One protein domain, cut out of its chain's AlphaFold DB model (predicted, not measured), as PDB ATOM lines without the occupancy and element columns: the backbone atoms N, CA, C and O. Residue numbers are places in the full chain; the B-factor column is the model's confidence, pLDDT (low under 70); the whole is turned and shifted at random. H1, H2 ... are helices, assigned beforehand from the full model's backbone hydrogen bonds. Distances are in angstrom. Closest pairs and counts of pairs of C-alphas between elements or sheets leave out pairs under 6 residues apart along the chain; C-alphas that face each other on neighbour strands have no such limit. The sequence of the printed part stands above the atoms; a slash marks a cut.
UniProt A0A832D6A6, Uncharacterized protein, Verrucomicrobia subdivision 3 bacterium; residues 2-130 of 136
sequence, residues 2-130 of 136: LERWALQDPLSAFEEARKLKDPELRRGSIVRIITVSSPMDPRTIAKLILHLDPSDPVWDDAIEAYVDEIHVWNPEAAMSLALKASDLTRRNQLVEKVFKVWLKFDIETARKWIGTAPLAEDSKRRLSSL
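AT A GLANCE: This is residues 2 to 130 of the 136 residues of an uncharacterized protein of Verrucomicrobia subdivision 3 bacterium (UniProt A0A832D6A6). The chain winds in stacked turns of helices, as a slab two layers thick: H3, H5 and H7 stand side by side in one row, and H2, H4 and H6 form a looser second row running opposite to them. H1 lies at one end of the slab, H8 continues the second row at a slant, and H9 closes the other end. The printed part has 129 residues with nine named helices, H1 to H9 in order, and no named strand; the class is all helix. It is compact, with a radius of gyration of the C-alphas of 15.3 A, yet elongated, spanning 45 by 27 by 17 A.

IN THESE COORDINATES: H1, residues 2 to 8, begins at C-alpha 2 (-14.957, 20.523, 0.164) and is 10.0 A long. H2 is residues 10 to 18, 12.2 A, and H3 residues 23 to 37, 21.2 A. H4 is residues 42 to 50, 12.2 A. H5, residues 58 to 70, begins at C-alpha 58 (-9.536, 10.434, -13.322) and is 18.2 A long. H6 is residues 75 to 82, 10.0 A, and H7, the longest, residues 88 to 105, 26.1 A. H8 is residues 107 to 116, 15.0 A. H9, residues 121 to 129, is 12.3 A long and ends at C-alpha 129 (-9.850, 24.536, -41.954).

HOW THE PARTS SIT: H1 and H2 form a hairpin, with closest C-alphas Ala 6 and Ala 13 at 5.4 A. H2 and H3 form another, at a shallow tilt of 9 degrees, with C-alphas Ala 17 and Arg 26 closest at 5.6 A. H2 and H4 only just touch, with 3 pairs of C-alphas within 8 A, Leu 11 and Leu 48 closest at 7.5 A. H5 is the hub, touching H3, H4, H6 and H7. It runs the same way as H3 at a shallow tilt of 21 degrees; their closest C-alphas, Val 31 and Ala 62, are 5.4 A apart. H5 and H6 are a hairpin, with C-alphas Val 67 and Ala 78 closest at 4.9 A. H7 touches H5 with residues 90 to 98 alone, and H8 with residues 99 to 103 alone. H8 and H9 are a hairpin, with C-alphas Ile 114 and Lys 124 closest at 6.1 A. H1 and H9 are apart. Every O i to N i+4 pair is within hydrogen-bond range in H1 to H7 and H9; in H8, 4 of 6 are.

THE WHOLE: The two C-alphas farthest apart, of Lys 21 and Glu 108, are 47.1 A apart. The printed part has no cut and no long link. Its mean pLDDT is 94.7, and no printed residue is under 70.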
ATOM      1  N   LEU A   2     -16.085  20.767   1.075       84.25
ATOM      2  CA  LEU A   2     -14.957  20.523   0.164       84.25
ATOM      3  C   LEU A   2     -14.652  21.700  -0.778       84.25
ATOM      4  O   LEU A   2     -13.508  22.104  -0.886       84.25
ATOM      5  N   GLU A   3     -15.668  22.303  -1.395       81.62
ATOM      6  CA  GLU A   3     -15.478  23.439  -2.317       81.62
ATOM      7  C   GLU A   3     -14.849  24.650  -1.638       81.62
ATOM      8  O   GLU A   3     -13.864  25.196  -2.114       81.62
ATOM      9  N   ARG A   4     -15.384  25.049  -0.479       86.56
ATOM     10  CA  ARG A   4     -14.845  26.175   0.289       86.56
ATOM     11  C   ARG A   4     -13.385  25.943   0.674       86.56
ATOM     12  O   ARG A   4     -12.616  26.894   0.686       86.56
ATOM     13  N   TRP A   5     -13.018  24.701   0.977       88.12
ATOM     14  CA  TRP A   5     -11.632  24.343   1.240       88.12
ATOM     15  C   TRP A   5     -10.782  24.394  -0.030       88.12
ATOM     16  O   TRP A   5      -9.745  25.039  -0.015       88.12
ATOM     17  N   ALA A   6     -11.246  23.814  -1.135       89.88
ATOM     18  CA  ALA A   6     -10.551  23.844  -2.422       89.88
ATOM     19  C   ALA A   6     -10.292  25.273  -2.930       89.88
ATOM     20  O   ALA A   6      -9.271  25.528  -3.558       89.88
ATOM     21  N   LEU A   7     -11.181  26.221  -2.623       88.75
ATOM     22  CA  LEU A   7     -10.989  27.642  -2.932       88.75
ATOM     23  C   LEU A   7      -9.916  28.315  -2.053       88.75
ATOM     24  O   LEU A   7      -9.367  29.342  -2.440       88.75
ATOM     25  N   GLN A   8      -9.635  27.776  -0.864       91.44
ATOM     26  CA  GLN A   8      -8.639  28.311   0.072       91.44
ATOM     27  C   GLN A   8      -7.273  27.631  -0.069       91.44
ATOM     28  O   GLN A   8      -6.248  28.305  -0.034       91.44
ATOM     29  N   ASP A   9      -7.267  26.306  -0.205       92.81
ATOM     30  CA  ASP A   9      -6.079  25.464  -0.317       92.81
ATOM     31  C   ASP A   9      -6.370  24.259  -1.238       92.81
ATOM     32  O   ASP A   9      -6.704  23.162  -0.766       92.81
ATOM     33  N   PRO A  10      -6.278  24.456  -2.570       92.19
ATOM     34  CA  PRO A  10      -6.528  23.402  -3.548       92.19
ATOM     35  C   PRO A  10      -5.582  22.209  -3.400       92.19
ATOM     36  O   PRO A  10      -5.989  21.078  -3.655       92.19
ATOM     37  N   LEU A  11      -4.329  22.448  -2.992       92.44
ATOM     38  CA  LEU A  11      -3.317  21.401  -2.850       92.44
ATOM     39  C   LEU A  11      -3.700  20.441  -1.723       92.44
ATOM     40  O   LEU A  11      -3.785  19.235  -1.953       92.44
ATOM     41  N   SER A  12      -3.977  20.967  -0.528       94.12
ATOM     42  CA  SER A  12      -4.377  20.128   0.605       94.12
ATOM     43  C   SER A  12      -5.702  19.414   0.337       94.12
ATOM     44  O   SER A  12      -5.821  18.224   0.621       94.12
ATOM     45  N   ALA A  13      -6.681  20.102  -0.264       94.50
ATOM     46  CA  ALA A  13      -7.955  19.482  -0.629       94.50
ATOM     47  C   ALA A  13      -7.762  18.319  -1.620       94.50
ATOM     48  O   ALA A  13      -8.387  17.267  -1.471       94.50
ATOM     49  N   PHE A  14      -6.886  18.487  -2.615       94.38
ATOM     50  CA  PHE A  14      -6.586  17.466  -3.619       94.38
ATOM     51  C   PHE A  14      -5.891  16.245  -3.009       94.38
ATOM     52  O   PHE A  14      -6.309  15.114  -3.252       94.38
ATOM     53  N   GLU A  15      -4.878  16.457  -2.167       93.38
ATOM     54  CA  GLU A  15      -4.172  15.369  -1.481       93.38
ATOM     55  C   GLU A  15      -5.091  14.570  -0.550       93.38
ATOM     56  O   GLU A  15      -4.961  13.352  -0.429       93.38
ATOM     57  N   GLU A  16      -6.069  15.222   0.071       94.69
ATOM     58  CA  GLU A  16      -7.056  14.555   0.920       94.69
ATOM     59  C   GLU A  16      -8.104  13.802   0.097       94.69
ATOM     60  O   GLU A  16      -8.432  12.656   0.416       94.69
ATOM     61  N   ALA A  17      -8.549  14.364  -1.032       95.25
ATOM     62  CA  ALA A  17      -9.419  13.656  -1.969       95.25
ATOM     63  C   ALA A  17      -8.773  12.357  -2.481       95.25
ATOM     64  O   ALA A  17      -9.440  11.326  -2.550       95.25
ATOM     65  N   ARG A  18      -7.462  12.356  -2.761       93.88
ATOM     66  CA  ARG A  18      -6.729  11.161  -3.222       93.88
ATOM     67  C   ARG A  18      -6.704  10.011  -2.215       93.88
ATOM     68  O   ARG A  18      -6.573   8.860  -2.625       93.88
ATOM     69  N   LYS A  19      -6.848  10.293  -0.918       94.44
ATOM     70  CA  LYS A  19      -6.844   9.279   0.155       94.44
ATOM     71  C   LYS A  19      -8.189   8.564   0.309       94.44
ATOM     72  O   LYS A  19      -8.283   7.588   1.057       94.44
ATOM     73  N   LEU A  20      -9.233   9.032  -0.376       95.06
ATOM     74  CA  LEU A  20     -10.561   8.428  -0.320       95.06
ATOM     75  C   LEU A  20     -10.528   7.001  -0.886       95.06
ATOM     76  O   LEU A  20     -10.067   6.760  -2.004       95.06
ATOM     77  N   LYS A  21     -11.026   6.046  -0.091       94.88
ATOM     78  CA  LYS A  21     -11.028   4.616  -0.439       94.88
ATOM     79  C   LYS A  21     -12.020   4.293  -1.553       94.88
ATOM     80  O   LYS A  21     -11.705   3.488  -2.423       94.88
ATOM     81  N   ASP A  22     -13.190   4.928  -1.516       95.94
ATOM     82  CA  ASP A  22     -14.216   4.783  -2.545       95.94
ATOM     83  C   ASP A  22     -13.730   5.423  -3.864       95.94
ATOM     84  O   ASP A  22     -13.429   6.623  -3.871       95.94
ATOM     85  N   PRO A  23     -13.596   4.649  -4.959       93.31
ATOM     86  CA  PRO A  23     -13.065   5.157  -6.222       93.31
ATOM     87  C   PRO A  23     -13.908   6.255  -6.872       93.31
ATOM     88  O   PRO A  23     -13.338   7.222  -7.378       93.31
ATOM     89  N   GLU A  24     -15.236   6.149  -6.829       94.94
ATOM     90  CA  GLU A  24     -16.127   7.128  -7.459       94.94
ATOM     91  C   GLU A  24     -16.153   8.428  -6.659       94.94
ATOM     92  O   GLU A  24     -16.052   9.518  -7.225       94.94
ATOM     93  N   LEU A  25     -16.189   8.332  -5.326       95.56
ATOM     94  CA  LEU A  25     -16.101   9.505  -4.462       95.56
ATOM     95  C   LEU A  25     -14.745  10.207  -4.607       95.56
ATOM     96  O   LEU A  25     -14.700  11.439  -4.640       95.56
ATOM     97  N   ARG A  26     -13.646   9.447  -4.717       95.50
ATOM     98  CA  ARG A  26     -12.302   9.988  -4.976       95.50
ATOM     99  C   ARG A  26     -12.266  10.755  -6.292       95.50
ATOM    100  O   ARG A  26     -11.888  11.926  -6.300       95.50
ATOM    101  N   ARG A  27     -12.695  10.114  -7.380       96.25
ATOM    102  CA  ARG A  27     -12.750  10.696  -8.726       96.25
ATOM    103  C   ARG A  27     -13.594  11.971  -8.748       96.25
ATOM    104  O   ARG A  27     -13.097  13.019  -9.149       96.25
ATOM    105  N   GLY A  28     -14.824  11.912  -8.238       96.81
ATOM    106  CA  GLY A  28     -15.727  13.064  -8.187       96.81
ATOM    107  C   GLY A  28     -15.189  14.217  -7.334       96.81
ATOM    108  O   GLY A  28     -15.320  15.379  -7.717       96.81
ATOM    109  N   SER A  29     -14.528  13.916  -6.212       96.75
ATOM    110  CA  SER A  29     -13.911  14.936  -5.353       96.75
ATOM    111  C   SER A  29     -12.738  15.630  -6.044       96.75
ATOM    112  O   SER A  29     -12.662  16.857  -6.015       96.75
ATOM    113  N   ILE A  30     -11.856  14.864  -6.697       97.12
ATOM    114  CA  ILE A  30     -10.723  15.397  -7.465       97.12
ATOM    115  C   ILE A  30     -11.218  16.317  -8.583       97.12
ATOM    116  O   ILE A  30     -10.778  17.464  -8.670       97.12
ATOM    117  N   VAL A  31     -12.171  15.845  -9.392       97.75
ATOM    118  CA  VAL A  31     -12.754  16.638 -10.482       97.75
ATOM    119  C   VAL A  31     -13.389  17.913  -9.932       97.75
ATOM    120  O   VAL A  31     -13.118  18.995 -10.441       97.75
ATOM    121  N   ARG A  32     -14.151  17.831  -8.831       97.38
ATOM    122  CA  ARG A  32     -14.779  19.012  -8.224       97.38
ATOM    123  C   ARG A  32     -13.759  20.055  -7.773       97.38
ATOM    124  O   ARG A  32     -14.006  21.240  -7.970       97.38
ATOM    125  N   ILE A  33     -12.646  19.632  -7.172       97.50
ATOM    126  CA  ILE A  33     -11.556  20.529  -6.756       97.50
ATOM    127  C   ILE A  33     -10.953  21.225  -7.976       97.50
ATOM    128  O   ILE A  33     -10.801  22.442  -7.971       97.50
ATOM    129  N   ILE A  34     -10.667  20.472  -9.040       97.75
ATOM    130  CA  ILE A  34     -10.145  21.028 -10.291       97.75
ATOM    131  C   ILE A  34     -11.109  22.075 -10.847       97.75
ATOM    132  O   ILE A  34     -10.681  23.194 -11.119       97.75
ATOM    133  N   THR A  35     -12.400  21.758 -10.949       97.75
ATOM    134  CA  THR A  35     -13.422  22.683 -11.452       97.75
ATOM    135  C   THR A  35     -13.425  24.003 -10.677       97.75
ATOM    136  O   THR A  35     -13.325  25.072 -11.266       97.75
ATOM    137  N   VAL A  36     -13.500  23.962  -9.344       96.50
ATOM    138  CA  VAL A  36     -13.659  25.202  -8.561       96.50
ATOM    139  C   VAL A  36     -12.369  26.011  -8.430       96.50
ATOM    140  O   VAL A  36     -12.433  27.220  -8.224       96.50
ATOM    141  N   SER A  37     -11.204  25.370  -8.548       96.62
ATOM    142  CA  SER A  37      -9.913  26.024  -8.315       96.62
ATOM    143  C   SER A  37      -9.186  26.438  -9.603       96.62
ATOM    144  O   SER A  37      -8.328  27.321  -9.545       96.62
ATOM    145  N   SER A  38      -9.515  25.856 -10.766       97.38
ATOM    146  CA  SER A  38      -8.859  26.186 -12.050       97.38
ATOM    147  C   SER A  38      -8.999  27.658 -12.456       97.38
ATOM    148  O   SER A  38      -7.996  28.229 -12.890       97.38
ATOM    149  N   PRO A  39     -10.162  28.317 -12.267       94.69
ATOM    150  CA  PRO A  39     -10.302  29.753 -12.513       94.69
ATOM    151  C   PRO A  39      -9.370  30.634 -11.673       94.69
ATOM    152  O   PRO A  39      -9.010  31.730 -12.094       94.69
ATOM    153  N   MET A  40      -8.980  30.173 -10.482       93.31
ATOM    154  CA  MET A  40      -8.194  30.963  -9.532       93.31
ATOM    155  C   MET A  40      -6.689  30.822  -9.757       93.31
ATOM    156  O   MET A  40      -5.968  31.818  -9.765       93.31
ATOM    157  N   ASP A  41      -6.208  29.589  -9.924       92.94
ATOM    158  CA  ASP A  41      -4.791  29.309 -10.165       92.94
ATOM    159  C   ASP A  41      -4.617  28.158 -11.168       92.94
ATOM    160  O   ASP A  41      -4.296  27.023 -10.795       92.94
ATOM    161  N   PRO A  42      -4.781  28.438 -12.471       95.25
ATOM    162  CA  PRO A  42      -4.712  27.416 -13.510       95.25
ATOM    163  C   PRO A  42      -3.334  26.742 -13.542       95.25
ATOM    164  O   PRO A  42      -3.216  25.551 -13.812       95.25
ATOM    165  N   ARG A  43      -2.261  27.474 -13.205       95.06
ATOM    166  CA  ARG A  43      -0.896  26.931 -13.222       95.06
ATOM    167  C   ARG A  43      -0.700  25.893 -12.129       95.06
ATOM    168  O   ARG A  43      -0.079  24.863 -12.386       95.06
ATOM    169  N   THR A  44      -1.197  26.159 -10.926       94.81
ATOM    170  CA  THR A  44      -1.121  25.192  -9.827       94.81
ATOM    171  C   THR A  44      -2.007  23.986 -10.103       94.81
ATOM    172  O   THR A  44      -1.533  22.859  -9.966       94.81
ATOM    173  N   ILE A  45      -3.238  24.187 -10.583       97.62
ATOM    174  CA  ILE A  45      -4.135  23.063 -10.880       97.62
ATOM    175  C   ILE A  45      -3.608  22.197 -12.024       97.62
ATOM    176  O   ILE A  45      -3.601  20.975 -11.897       97.62
ATOM    177  N   ALA A  46      -3.047  22.791 -13.079       97.69
ATOM    178  CA  ALA A  46      -2.404  22.022 -14.138       97.69
ATOM    179  C   ALA A  46      -1.285  21.123 -13.593       97.69
ATOM    180  O   ALA A  46      -1.203  19.954 -13.957       97.69
ATOM    181  N   LYS A  47      -0.450  21.622 -12.670       96.62
ATOM    182  CA  LYS A  47       0.587  20.801 -12.022       96.62
ATOM    183  C   LYS A  47      -0.004  19.650 -11.208       96.62
ATOM    184  O   LYS A  47       0.563  18.566 -11.243       96.62
ATOM    185  N   LEU A  48      -1.112  19.861 -10.494       95.75
ATOM    186  CA  LEU A  48      -1.792  18.788  -9.755       95.75
ATOM    187  C   LEU A  48      -2.279  17.683 -10.690       95.75
ATOM    188  O   LEU A  48      -2.038  16.510 -10.416       95.75
ATOM    189  N   ILE A  49      -2.890  18.058 -11.816       97.62
ATOM    190  CA  ILE A  49      -3.356  17.104 -12.828       97.62
ATOM    191  C   ILE A  49      -2.181  16.290 -13.362       97.62
ATOM    192  O   ILE A  49      -2.261  15.072 -13.416       97.62
ATOM    193  N   LEU A  50      -1.051  16.936 -13.661       96.56
ATOM    194  CA  LEU A  50       0.153  16.260 -14.157       96.56
ATOM    195  C   LEU A  50       0.804  15.289 -13.152       96.56
ATOM    196  O   LEU A  50       1.664  14.513 -13.560       96.56
ATOM    197  N   HIS A  51       0.425  15.321 -11.869       94.38
ATOM    198  CA  HIS A  51       0.862  14.342 -10.865       94.38
ATOM    199  C   HIS A  51      -0.052  13.110 -10.766       94.38
ATOM    200  O   HIS A  51       0.264  12.180 -10.017       94.38
ATOM    201  N   LEU A  52      -1.189  13.101 -11.465       94.44
ATOM    202  CA  LEU A  52      -2.026  11.912 -11.609       94.44
ATOM    203  C   LEU A  52      -1.344  10.911 -12.556       94.44
ATOM    204  O   LEU A  52      -0.569  11.297 -13.431       94.44
ATOM    205  N   ASP A  53      -1.627   9.619 -12.385       94.50
ATOM    206  CA  ASP A  53      -1.193   8.597 -13.342       94.50
ATOM    207  C   ASP A  53      -2.049   8.718 -14.616       94.50
ATOM    208  O   ASP A  53      -3.275   8.657 -14.503       94.50
ATOM    209  N   PRO A  54      -1.462   8.860 -15.822       94.88
ATOM    210  CA  PRO A  54      -2.222   8.907 -17.074       94.88
ATOM    211  C   PRO A  54      -3.075   7.667 -17.372       94.88
ATOM    212  O   PRO A  54      -3.931   7.708 -18.257       94.88
ATOM    213  N   SER A  55      -2.825   6.563 -16.663       92.81
ATOM    214  CA  SER A  55      -3.599   5.321 -16.736       92.81
ATOM    215  C   SER A  55      -4.803   5.310 -15.783       92.81
ATOM    216  O   SER A  55      -5.649   4.422 -15.889       92.81
ATOM    217  N   ASP A  56      -4.886   6.252 -14.836       91.94
ATOM    218  CA  ASP A  56      -6.022   6.385 -13.919       91.94
ATOM    219  C   ASP A  56      -7.220   7.005 -14.665       91.94
ATOM    220  O   ASP A  56      -7.053   8.031 -15.330       91.94
ATOM    221  N   PRO A  57      -8.442   6.448 -14.542       88.00
ATOM    222  CA  PRO A  57      -9.645   7.027 -15.141       88.00
ATOM    223  C   PRO A  57      -9.866   8.515 -14.838       88.00
ATOM    224  O   PRO A  57     -10.452   9.218 -15.658       88.00
ATOM    225  N   VAL A  58      -9.396   9.015 -13.687       96.06
ATOM    226  CA  VAL A  58      -9.536  10.434 -13.322       96.06
ATOM    227  C   VAL A  58      -8.672  11.367 -14.179       96.06
ATOM    228  O   VAL A  58      -8.963  12.557 -14.220       96.06
ATOM    229  N   TRP A  59      -7.638  10.870 -14.870       97.38
ATOM    230  CA  TRP A  59      -6.713  11.684 -15.673       97.38
ATOM    231  C   TRP A  59      -7.427  12.499 -16.754       97.38
ATOM    232  O   TRP A  59      -7.321  13.727 -16.786       97.38
ATOM    233  N   ASP A  60      -8.176  11.824 -17.625       97.38
ATOM    234  CA  ASP A  60      -8.843  12.494 -18.741       97.38
ATOM    235  C   ASP A  60      -9.993  13.381 -18.258       97.38
ATOM    236  O   ASP A  60     -10.183  14.469 -18.796       97.38
ATOM    237  N   ASP A  61     -10.712  12.971 -17.212       98.00
ATOM    238  CA  ASP A  61     -11.802  13.782 -16.657       98.00
ATOM    239  C   ASP A  61     -11.276  15.045 -15.963       98.00
ATOM    240  O   ASP A  61     -11.892  16.105 -16.023       98.00
ATOM    241  N   ALA A  62     -10.117  14.945 -15.308       98.19
ATOM    242  CA  ALA A  62      -9.413  16.073 -14.719       98.19
ATOM    243  C   ALA A  62      -8.961  17.074 -15.792       98.19
ATOM    244  O   ALA A  62      -9.126  18.283 -15.618       98.19
ATOM    245  N   ILE A  63      -8.416  16.579 -16.908       98.62
ATOM    246  CA  ILE A  63      -8.033  17.413 -18.054       98.62
ATOM    247  C   ILE A  63      -9.260  18.096 -18.658       98.62
ATOM    248  O   ILE A  63      -9.215  19.303 -18.886       98.62
ATOM    249  N   GLU A  64     -10.341  17.354 -18.903       98.44
ATOM    250  CA  GLU A  64     -11.589  17.897 -19.448       98.44
ATOM    251  C   GLU A  64     -12.169  18.979 -18.532       98.44
ATOM    252  O   GLU A  64     -12.401  20.097 -18.985       98.44
ATOM    253  N   ALA A  65     -12.287  18.707 -17.229       98.31
ATOM    254  CA  ALA A  65     -12.769  19.683 -16.257       98.31
ATOM    255  C   ALA A  65     -11.908  20.953 -16.229       98.31
ATOM    256  O   ALA A  65     -12.434  22.060 -16.209       98.31
ATOM    257  N   TYR A  66     -10.583  20.819 -16.261       98.62
ATOM    258  CA  TYR A  66      -9.687  21.971 -16.315       98.62
ATOM    259  C   TYR A  66      -9.863  22.785 -17.601       98.62
ATOM    260  O   TYR A  66      -9.968  24.010 -17.556       98.62
ATOM    261  N   VAL A  67      -9.884  22.110 -18.753       98.62
ATOM    262  CA  VAL A  67     -10.057  22.746 -20.062       98.62
ATOM    263  C   VAL A  67     -11.363  23.534 -20.097       98.62
ATOM    264  O   VAL A  67     -11.372  24.696 -20.509       98.62
ATOM    265  N   ASP A  68     -12.442  22.937 -19.610       98.31
ATOM    266  CA  ASP A  68     -13.770  23.533 -19.602       98.31
ATOM    267  C   ASP A  68     -13.823  24.837 -18.810       98.31
ATOM    268  O   ASP A  68     -14.411  25.810 -19.283       98.31
ATOM    269  N   GLU A  69     -13.109  24.913 -17.692       97.81
ATOM    270  CA  GLU A  69     -13.083  26.111 -16.853       97.81
ATOM    271  C   GLU A  69     -12.224  27.244 -17.416       97.81
ATOM    272  O   GLU A  69     -12.473  28.422 -17.135       97.81
ATOM    273  N   ILE A  70     -11.185  26.917 -18.191       97.75
ATOM    274  CA  ILE A  70     -10.141  27.901 -18.502       97.75
ATOM    275  C   ILE A  70     -10.005  28.272 -19.976       97.75
ATOM    276  O   ILE A  70      -9.401  29.297 -20.294       97.75
ATOM    277  N   HIS A  71     -10.595  27.496 -20.885       97.56
ATOM    278  CA  HIS A  71     -10.389  27.658 -22.326       97.56
ATOM    279  C   HIS A  71     -10.786  29.021 -22.900       97.56
ATOM    280  O   HIS A  71     -10.201  29.444 -23.894       97.56
ATOM    281  N   VAL A  72     -11.755  29.715 -22.296       95.25
ATOM    282  CA  VAL A  72     -12.216  31.029 -22.776       95.25
ATOM    283  C   VAL A  72     -11.183  32.125 -22.517       95.25
ATOM    284  O   VAL A  72     -10.971  32.979 -23.370       95.25
ATOM    285  N   TRP A  73     -10.536  32.116 -21.351       95.12
ATOM    286  CA  TRP A  73      -9.666  33.211 -20.905       95.12
ATOM    287  C   TRP A  73      -8.177  32.842 -20.896       95.12
ATOM    288  O   TRP A  73      -7.328  33.730 -20.851       95.12
ATOM    289  N   ASN A  74      -7.840  31.552 -20.967       95.69
ATOM    290  CA  ASN A  74      -6.470  31.066 -21.109       95.69
ATOM    291  C   ASN A  74      -6.392  29.850 -22.064       95.69
ATOM    292  O   ASN A  74      -6.093  28.725 -21.644       95.69
ATOM    293  N   PRO A  75      -6.661  30.058 -23.366       96.56
ATOM    294  CA  PRO A  75      -6.696  28.981 -24.356       96.56
ATOM    295  C   PRO A  75      -5.346  28.274 -24.542       96.56
ATOM    296  O   PRO A  75      -5.324  27.079 -24.826       96.56
ATOM    297  N   GLU A  76      -4.216  28.959 -24.333       94.25
ATOM    298  CA  GLU A  76      -2.883  28.350 -24.444       94.25
ATOM    299  C   GLU A  76      -2.635  27.314 -23.335       94.25
ATOM    300  O   GLU A  76      -2.196  26.190 -23.606       94.25
ATOM    301  N   ALA A  77      -2.977  27.645 -22.084       95.31
ATOM    302  CA  ALA A  77      -2.877  26.690 -20.985       95.31
ATOM    303  C   ALA A  77      -3.866  25.526 -21.158       95.31
ATOM    304  O   ALA A  77      -3.512  24.377 -20.881       95.31
ATOM    305  N   ALA A  78      -5.075  25.803 -21.657       97.94
ATOM    306  CA  ALA A  78      -6.063  24.772 -21.958       97.94
ATOM    307  C   ALA A  78      -5.565  23.831 -23.070       97.94
ATOM    308  O   ALA A  78      -5.651  22.615 -22.921       97.94
ATOM    309  N   MET A  79      -4.943  24.365 -24.131       96.94
ATOM    310  CA  MET A  79      -4.281  23.573 -25.178       96.94
ATOM    311  C   MET A  79      -3.206  22.648 -24.627       96.94
ATOM    312  O   MET A  79      -3.148  21.472 -24.992       96.94
ATOM    313  N   SER A  80      -2.353  23.173 -23.749       95.38
ATOM    314  CA  SER A  80      -1.243  22.413 -23.179       95.38
ATOM    315  C   SER A  80      -1.716  21.152 -22.447       95.38
ATOM    316  O   SER A  80      -1.101  20.092 -22.599       95.38
ATOM    317  N   LEU A  81      -2.822  21.241 -21.696       97.31
ATOM    318  CA  LEU A  81      -3.420  20.081 -21.031       97.31
ATOM    319  C   LEU A  81      -4.277  19.224 -21.971       97.31
ATOM    320  O   LEU A  81      -4.149  18.004 -21.923       97.31
ATOM    321  N   ALA A  82      -5.069  19.813 -22.873       97.81
ATOM    322  CA  ALA A  82      -5.878  19.061 -23.839       97.81
ATOM    323  C   ALA A  82      -5.035  18.071 -24.664       97.81
ATOM    324  O   ALA A  82      -5.434  16.927 -24.877       97.81
ATOM    325  N   LEU A  83      -3.824  18.473 -25.070       96.75
ATOM    326  CA  LEU A  83      -2.883  17.622 -25.810       96.75
ATOM    327  C   LEU A  83      -2.368  16.405 -25.023       96.75
ATOM    328  O   LEU A  83      -1.812  15.486 -25.630       96.75
ATOM    329  N   LYS A  84      -2.532  16.395 -23.698       96.94
ATOM    330  CA  LYS A  84      -2.075  15.325 -22.803       96.94
ATOM    331  C   LYS A  84      -3.166  14.317 -22.447       96.94
ATOM    332  O   LYS A  84      -2.848  13.331 -21.785       96.94
ATOM    333  N   ALA A  85      -4.409  14.535 -22.884       97.06
ATOM    334  CA  ALA A  85      -5.463  13.539 -22.731       97.06
ATOM    335  C   ALA A  85      -5.033  12.214 -23.391       97.06
ATOM    336  O   ALA A  85      -4.495  12.202 -24.508       97.06
ATOM    337  N   SER A  86      -5.199  11.112 -22.664       96.56
ATOM    338  CA  SER A  86      -4.731   9.792 -23.074       96.56
ATOM    339  C   SER A  86      -5.647   9.219 -24.157       96.56
ATOM    340  O   SER A  86      -5.141   8.781 -25.200       96.56
ATOM    341  N   ASP A  87      -6.969   9.350 -24.008       95.19
ATOM    342  CA  ASP A  87      -7.921   9.013 -25.065       95.19
ATOM    343  C   ASP A  87      -7.787   9.958 -26.274       95.19
ATOM    344  O   ASP A  87      -7.858  11.189 -26.182       95.19
ATOM    345  N   LEU A  88      -7.572   9.374 -27.456       93.00
ATOM    346  CA  LEU A  88      -7.344  10.132 -28.687       93.00
ATOM    347  C   LEU A  88      -8.595  10.900 -29.141       93.00
ATOM    348  O   LEU A  88      -8.474  11.992 -29.700       93.00
ATOM    349  N   THR A  89      -9.786  10.345 -28.918       93.94
ATOM    350  CA  THR A  89     -11.047  10.971 -29.327       93.94
ATOM    351  C   THR A  89     -11.327  12.191 -28.457       93.94
ATOM    352  O   THR A  89     -11.516  13.280 -29.000       93.94
ATOM    353  N   ARG A  90     -11.250  12.041 -27.128       95.38
ATOM    354  CA  ARG A  90     -11.396  13.135 -26.156       95.38
ATOM    355  C   ARG A  90     -10.377  14.233 -26.407       95.38
ATOM    356  O   ARG A  90     -10.741  15.396 -26.530       95.38
ATOM    357  N   ARG A  91      -9.104  13.874 -26.588       96.31
ATOM    358  CA  ARG A  91      -8.043  14.831 -26.930       96.31
ATOM    359  C   ARG A  91      -8.376  15.657 -28.164       96.31
ATOM    360  O   ARG A  91      -8.254  16.876 -28.129       96.31
ATOM    361  N   ASN A  92      -8.807  15.015 -29.249       94.25
ATOM    362  CA  ASN A  92      -9.177  15.731 -30.468       94.25
ATOM    363  C   ASN A  92     -10.366  16.676 -30.236       94.25
ATOM    364  O   ASN A  92     -10.336  17.804 -30.720       94.25
ATOM    365  N   GLN A  93     -11.374  16.240 -29.475       95.38
ATOM    366  CA  GLN A  93     -12.541  17.056 -29.129       95.38
ATOM    367  C   GLN A  93     -12.162  18.273 -28.277       95.38
ATOM    368  O   GLN A  93     -12.578  19.386 -28.592       95.38
ATOM    369  N   LEU A  94     -11.331  18.087 -27.248       97.56
ATOM    370  CA  LEU A  94     -10.841  19.173 -26.397       97.56
ATOM    371  C   LEU A  94      -9.990  20.164 -27.196       97.56
ATOM    372  O   LEU A  94     -10.203  21.372 -27.107       97.56
ATOM    373  N   VAL A  95      -9.064  19.660 -28.019       97.12
ATOM    374  CA  VAL A  95      -8.222  20.498 -28.882       97.12
ATOM    375  C   VAL A  95      -9.082  21.358 -29.803       97.12
ATOM    376  O   VAL A  95      -8.903  22.572 -29.861       97.12
ATOM    377  N   GLU A  96     -10.051  20.750 -30.485       95.44
ATOM    378  CA  GLU A  96     -10.957  21.465 -31.380       95.44
ATOM    379  C   GLU A  96     -11.842  22.479 -30.638       95.44
ATOM    380  O   GLU A  96     -11.959  23.618 -31.091       95.44
ATOM    381  N   LYS A  97     -12.420  22.101 -29.489       95.69
ATOM    382  CA  LYS A  97     -13.266  22.970 -28.652       95.69
ATOM    383  C   LYS A  97     -12.550  24.268 -28.309       95.69
ATOM    384  O   LYS A  97     -13.035  25.359 -28.606       95.69
ATOM    385  N   VAL A  98     -11.379  24.151 -27.699       97.69
ATOM    386  CA  VAL A  98     -10.614  25.320 -27.271       97.69
ATOM    387  C   VAL A  98     -10.081  26.090 -28.477       97.69
ATOM    388  O   VAL A  98     -10.083  27.314 -28.445       97.69
ATOM    389  N   PHE A  99      -9.679  25.417 -29.561       96.94
ATOM    390  CA  PHE A  99      -9.209  26.104 -30.764       96.94
ATOM    391  C   PHE A  99     -10.298  26.973 -31.409       96.94
ATOM    392  O   PHE A  99     -10.019  28.104 -31.803       96.94
ATOM    393  N   LYS A 100     -11.548  26.493 -31.472       95.31
ATOM    394  CA  LYS A 100     -12.696  27.285 -31.954       95.31
ATOM    395  C   LYS A 100     -12.926  28.531 -31.103       95.31
ATOM    396  O   LYS A 100     -13.129  29.617 -31.640       95.31
ATOM    397  N   VAL A 101     -12.851  28.384 -29.783       94.50
ATOM    398  CA  VAL A 101     -12.984  29.513 -28.855       94.50
ATOM    399  C   VAL A 101     -11.821  30.490 -29.016       94.50
ATOM    400  O   VAL A 101     -12.046  31.692 -29.117       94.50
ATOM    401  N   TRP A 102     -10.592  29.992 -29.142       96.19
ATOM    402  CA  TRP A 102      -9.421  30.834 -29.361       96.19
ATOM    403  C   TRP A 102      -9.528  31.617 -30.671       96.19
ATOM    404  O   TRP A 102      -9.327  32.825 -30.665       96.19
ATOM    405  N   LEU A 103      -9.956  30.977 -31.764       95.69
ATOM    406  CA  LEU A 103     -10.231  31.660 -33.030       95.69
ATOM    407  C   LEU A 103     -11.255  32.790 -32.881       95.69
ATOM    408  O   LEU A 103     -11.132  33.799 -33.563       95.69
ATOM    409  N   LYS A 104     -12.262  32.648 -32.017       93.25
ATOM    410  CA  LYS A 104     -13.275  33.694 -31.814       93.25
ATOM    411  C   LYS A 104     -12.695  34.952 -31.161       93.25
ATOM    412  O   LYS A 104     -13.123  36.053 -31.496       93.25
ATOM    413  N   PHE A 105     -11.750  34.795 -30.234       92.75
ATOM    414  CA  PHE A 105     -11.214  35.904 -29.436       92.75
ATOM    415  C   PHE A 105      -9.869  36.446 -29.941       92.75
ATOM    416  O   PHE A 105      -9.601  37.633 -29.781       92.75
ATOM    417  N   ASP A 106      -9.035  35.602 -30.554       94.75
ATOM    418  CA  ASP A 106      -7.707  35.951 -31.062       94.75
ATOM    419  C   ASP A 106      -7.297  35.008 -32.210       94.75
ATOM    420  O   ASP A 106      -6.618  33.990 -32.031       94.75
ATOM    421  N   ILE A 107      -7.732  35.361 -33.423       94.25
ATOM    422  CA  ILE A 107      -7.453  34.594 -34.644       94.25
ATOM    423  C   ILE A 107      -5.945  34.491 -34.902       94.25
ATOM    424  O   ILE A 107      -5.469  33.430 -35.311       94.25
ATOM    425  N   GLU A 108      -5.195  35.579 -34.708       94.81
ATOM    426  CA  GLU A 108      -3.776  35.641 -35.061       94.81
ATOM    427  C   GLU A 108      -2.967  34.661 -34.208       94.81
ATOM    428  O   GLU A 108      -2.259  33.800 -34.748       94.81
ATOM    429  N   THR A 109      -3.126  34.728 -32.884       95.81
ATOM    430  CA  THR A 109      -2.389  33.853 -31.970       95.81
ATOM    431  C   THR A 109      -2.833  32.399 -32.115       95.81
ATOM    432  O   THR A 109      -1.979  31.508 -32.161       95.81
ATOM    433  N   ALA A 110      -4.135  32.139 -32.292       95.62
ATOM    434  CA  ALA A 110      -4.645  30.791 -32.555       95.62
ATOM    435  C   ALA A 110      -4.006  30.186 -33.818       95.62
ATOM    436  O   ALA A 110      -3.465  29.078 -33.793       95.62
ATOM    437  N   ARG A 111      -3.990  30.920 -34.937       94.31
ATOM    438  CA  ARG A 111      -3.374  30.443 -36.188       94.31
ATOM    439  C   ARG A 111      -1.874  30.213 -36.037       94.31
ATOM    440  O   ARG A 111      -1.369  29.205 -36.528       94.31
ATOM    441  N   LYS A 112      -1.170  31.099 -35.328       95.06
ATOM    442  CA  LYS A 112       0.263  30.945 -35.047       95.06
ATOM    443  C   LYS A 112       0.555  29.688 -34.225       95.06
ATOM    444  O   LYS A 112       1.526  28.992 -34.521       95.06
ATOM    445  N   TRP A 113      -0.296  29.366 -33.251       95.12
ATOM    446  CA  TRP A 113      -0.147  28.175 -32.414       95.12
ATOM    447  C   TRP A 113      -0.156  26.872 -33.227       95.12
ATOM    448  O   TRP A 113       0.637  25.980 -32.935       95.12
ATOM    449  N   ILE A 114      -0.950  26.763 -34.304       93.44
ATOM    450  CA  ILE A 114      -0.929  25.569 -35.181       93.44
ATOM    451  C   ILE A 114       0.491  25.276 -35.694       93.44
ATOM    452  O   ILE A 114       0.896  24.113 -35.774       93.44
ATOM    453  N   GLY A 115       1.253  26.322 -36.033       90.75
ATOM    454  CA  GLY A 115       2.612  26.195 -36.562       90.75
ATOM    455  C   GLY A 115       3.618  25.642 -35.551       90.75
ATOM    456  O   GLY A 115       4.589  25.000 -35.950       90.75
ATOM    457  N   THR A 116       3.382  25.846 -34.254       90.81
ATOM    458  CA  THR A 116       4.251  25.375 -33.163       90.81
ATOM    459  C   THR A 116       3.686  24.159 -32.426       90.81
ATOM    460  O   THR A 116       4.396  23.542 -31.630       90.81
ATOM    461  N   ALA A 117       2.430  23.788 -32.690       90.25
ATOM    462  CA  ALA A 117       1.757  22.686 -32.022       90.25
ATOM    463  C   ALA A 117       2.418  21.332 -32.355       90.25
ATOM    464  O   ALA A 117       2.651  21.029 -33.533       90.25
ATOM    465  N   PRO A 118       2.650  20.464 -31.349       89.25
ATOM    466  CA  PRO A 118       3.191  19.117 -31.535       89.25
ATOM    467  C   PRO A 118       2.101  18.148 -32.029       89.25
ATOM    468  O   PRO A 118       1.812  17.126 -31.411       89.25
ATOM    469  N   LEU A 119       1.447  18.502 -33.134       88.75
ATOM    470  CA  LEU A 119       0.360  17.754 -33.757       88.75
ATOM    471  C   LEU A 119       0.812  17.141 -35.085       88.75
ATOM    472  O   LEU A 119       1.648  17.705 -35.789       88.75
ATOM    473  N   ALA A 120       0.206  16.012 -35.455       90.81
ATOM    474  CA  ALA A 120       0.344  15.461 -36.799       90.81
ATOM    475  C   ALA A 120      -0.221  16.433 -37.851       90.81
ATOM    476  O   ALA A 120      -1.169  17.176 -37.579       90.81
ATOM    477  N   GLU A 121       0.320  16.389 -39.070       91.38
ATOM    478  CA  GLU A 121      -0.074  17.303 -40.152       91.38
ATOM    479  C   GLU A 121      -1.567  17.217 -40.501       91.38
ATOM    480  O   GLU A 121      -2.190  18.240 -40.770       91.38
ATOM    481  N   ASP A 122      -2.187  16.036 -40.415       90.75
ATOM    482  CA  ASP A 122      -3.638  15.898 -40.613       90.75
ATOM    483  C   ASP A 122      -4.458  16.651 -39.562       90.75
ATOM    484  O   ASP A 122      -5.451  17.303 -39.894       90.75
ATOM    485  N   SER A 123      -4.029  16.619 -38.299       89.69
ATOM    486  CA  SER A 123      -4.675  17.381 -37.230       89.69
ATOM    487  C   SER A 123      -4.478  18.883 -37.433       89.69
ATOM    488  O   SER A 123      -5.437  19.642 -37.305       89.69
ATOM    489  N   LYS A 124      -3.274  19.321 -37.827       93.00
ATOM    490  CA  LYS A 124      -3.018  20.733 -38.159       93.00
ATOM    491  C   LYS A 124      -3.873  21.208 -39.332       93.00
ATOM    492  O   LYS A 124      -4.450  22.291 -39.254       93.00
ATOM    493  N   ARG A 125      -4.004  20.400 -40.393       92.88
ATOM    494  CA  ARG A 125      -4.881  20.685 -41.542       92.88
ATOM    495  C   ARG A 125      -6.337  20.843 -41.110       92.88
ATOM    496  O   ARG A 125      -6.967  21.832 -41.478       92.88
ATOM    497  N   ARG A 126      -6.845  19.921 -40.284       91.62
ATOM    498  CA  ARG A 126      -8.211  19.985 -39.743       91.62
ATOM    499  C   ARG A 126      -8.445  21.281 -38.970       91.62
ATOM    500  O   ARG A 126      -9.374  22.012 -39.294       91.62
ATOM    501  N   LEU A 127      -7.569  21.619 -38.022       93.62
ATOM    502  CA  LEU A 127      -7.691  22.859 -37.245       93.62
ATOM    503  C   LEU A 127      -7.560  24.111 -38.125       93.62
ATOM    504  O   LEU A 127      -8.279  25.088 -37.935       93.62
ATOM    505  N   SER A 128      -6.699  24.071 -39.142       92.62
ATOM    506  CA  SER A 128      -6.532  25.177 -40.095       92.62
ATOM    507  C   SER A 128      -7.793  25.432 -40.925       92.62
ATOM    508  O   SER A 128      -8.073  26.585 -41.247       92.62
ATOM    509  N   SER A 129      -8.575  24.391 -41.234       92.75
ATOM    510  CA  SER A 129      -9.850  24.536 -41.954       92.75
ATOM    511  C   SER A 129     -10.993  25.109 -41.111       92.75
ATOM    512  O   SER A 129     -11.985  25.559 -41.678       92.75
ATOM    513  N   LEU A 130     -10.864  25.129 -39.779       91.31
ATOM    514  CA  LEU A 130     -11.883  25.716 -38.911       91.31
ATOM    515  C   LEU A 130     -11.927  27.228 -39.116       91.31
ATOM    516  O   LEU A 130     -10.893  27.898 -39.073       91.31
TER     517      LEU A 130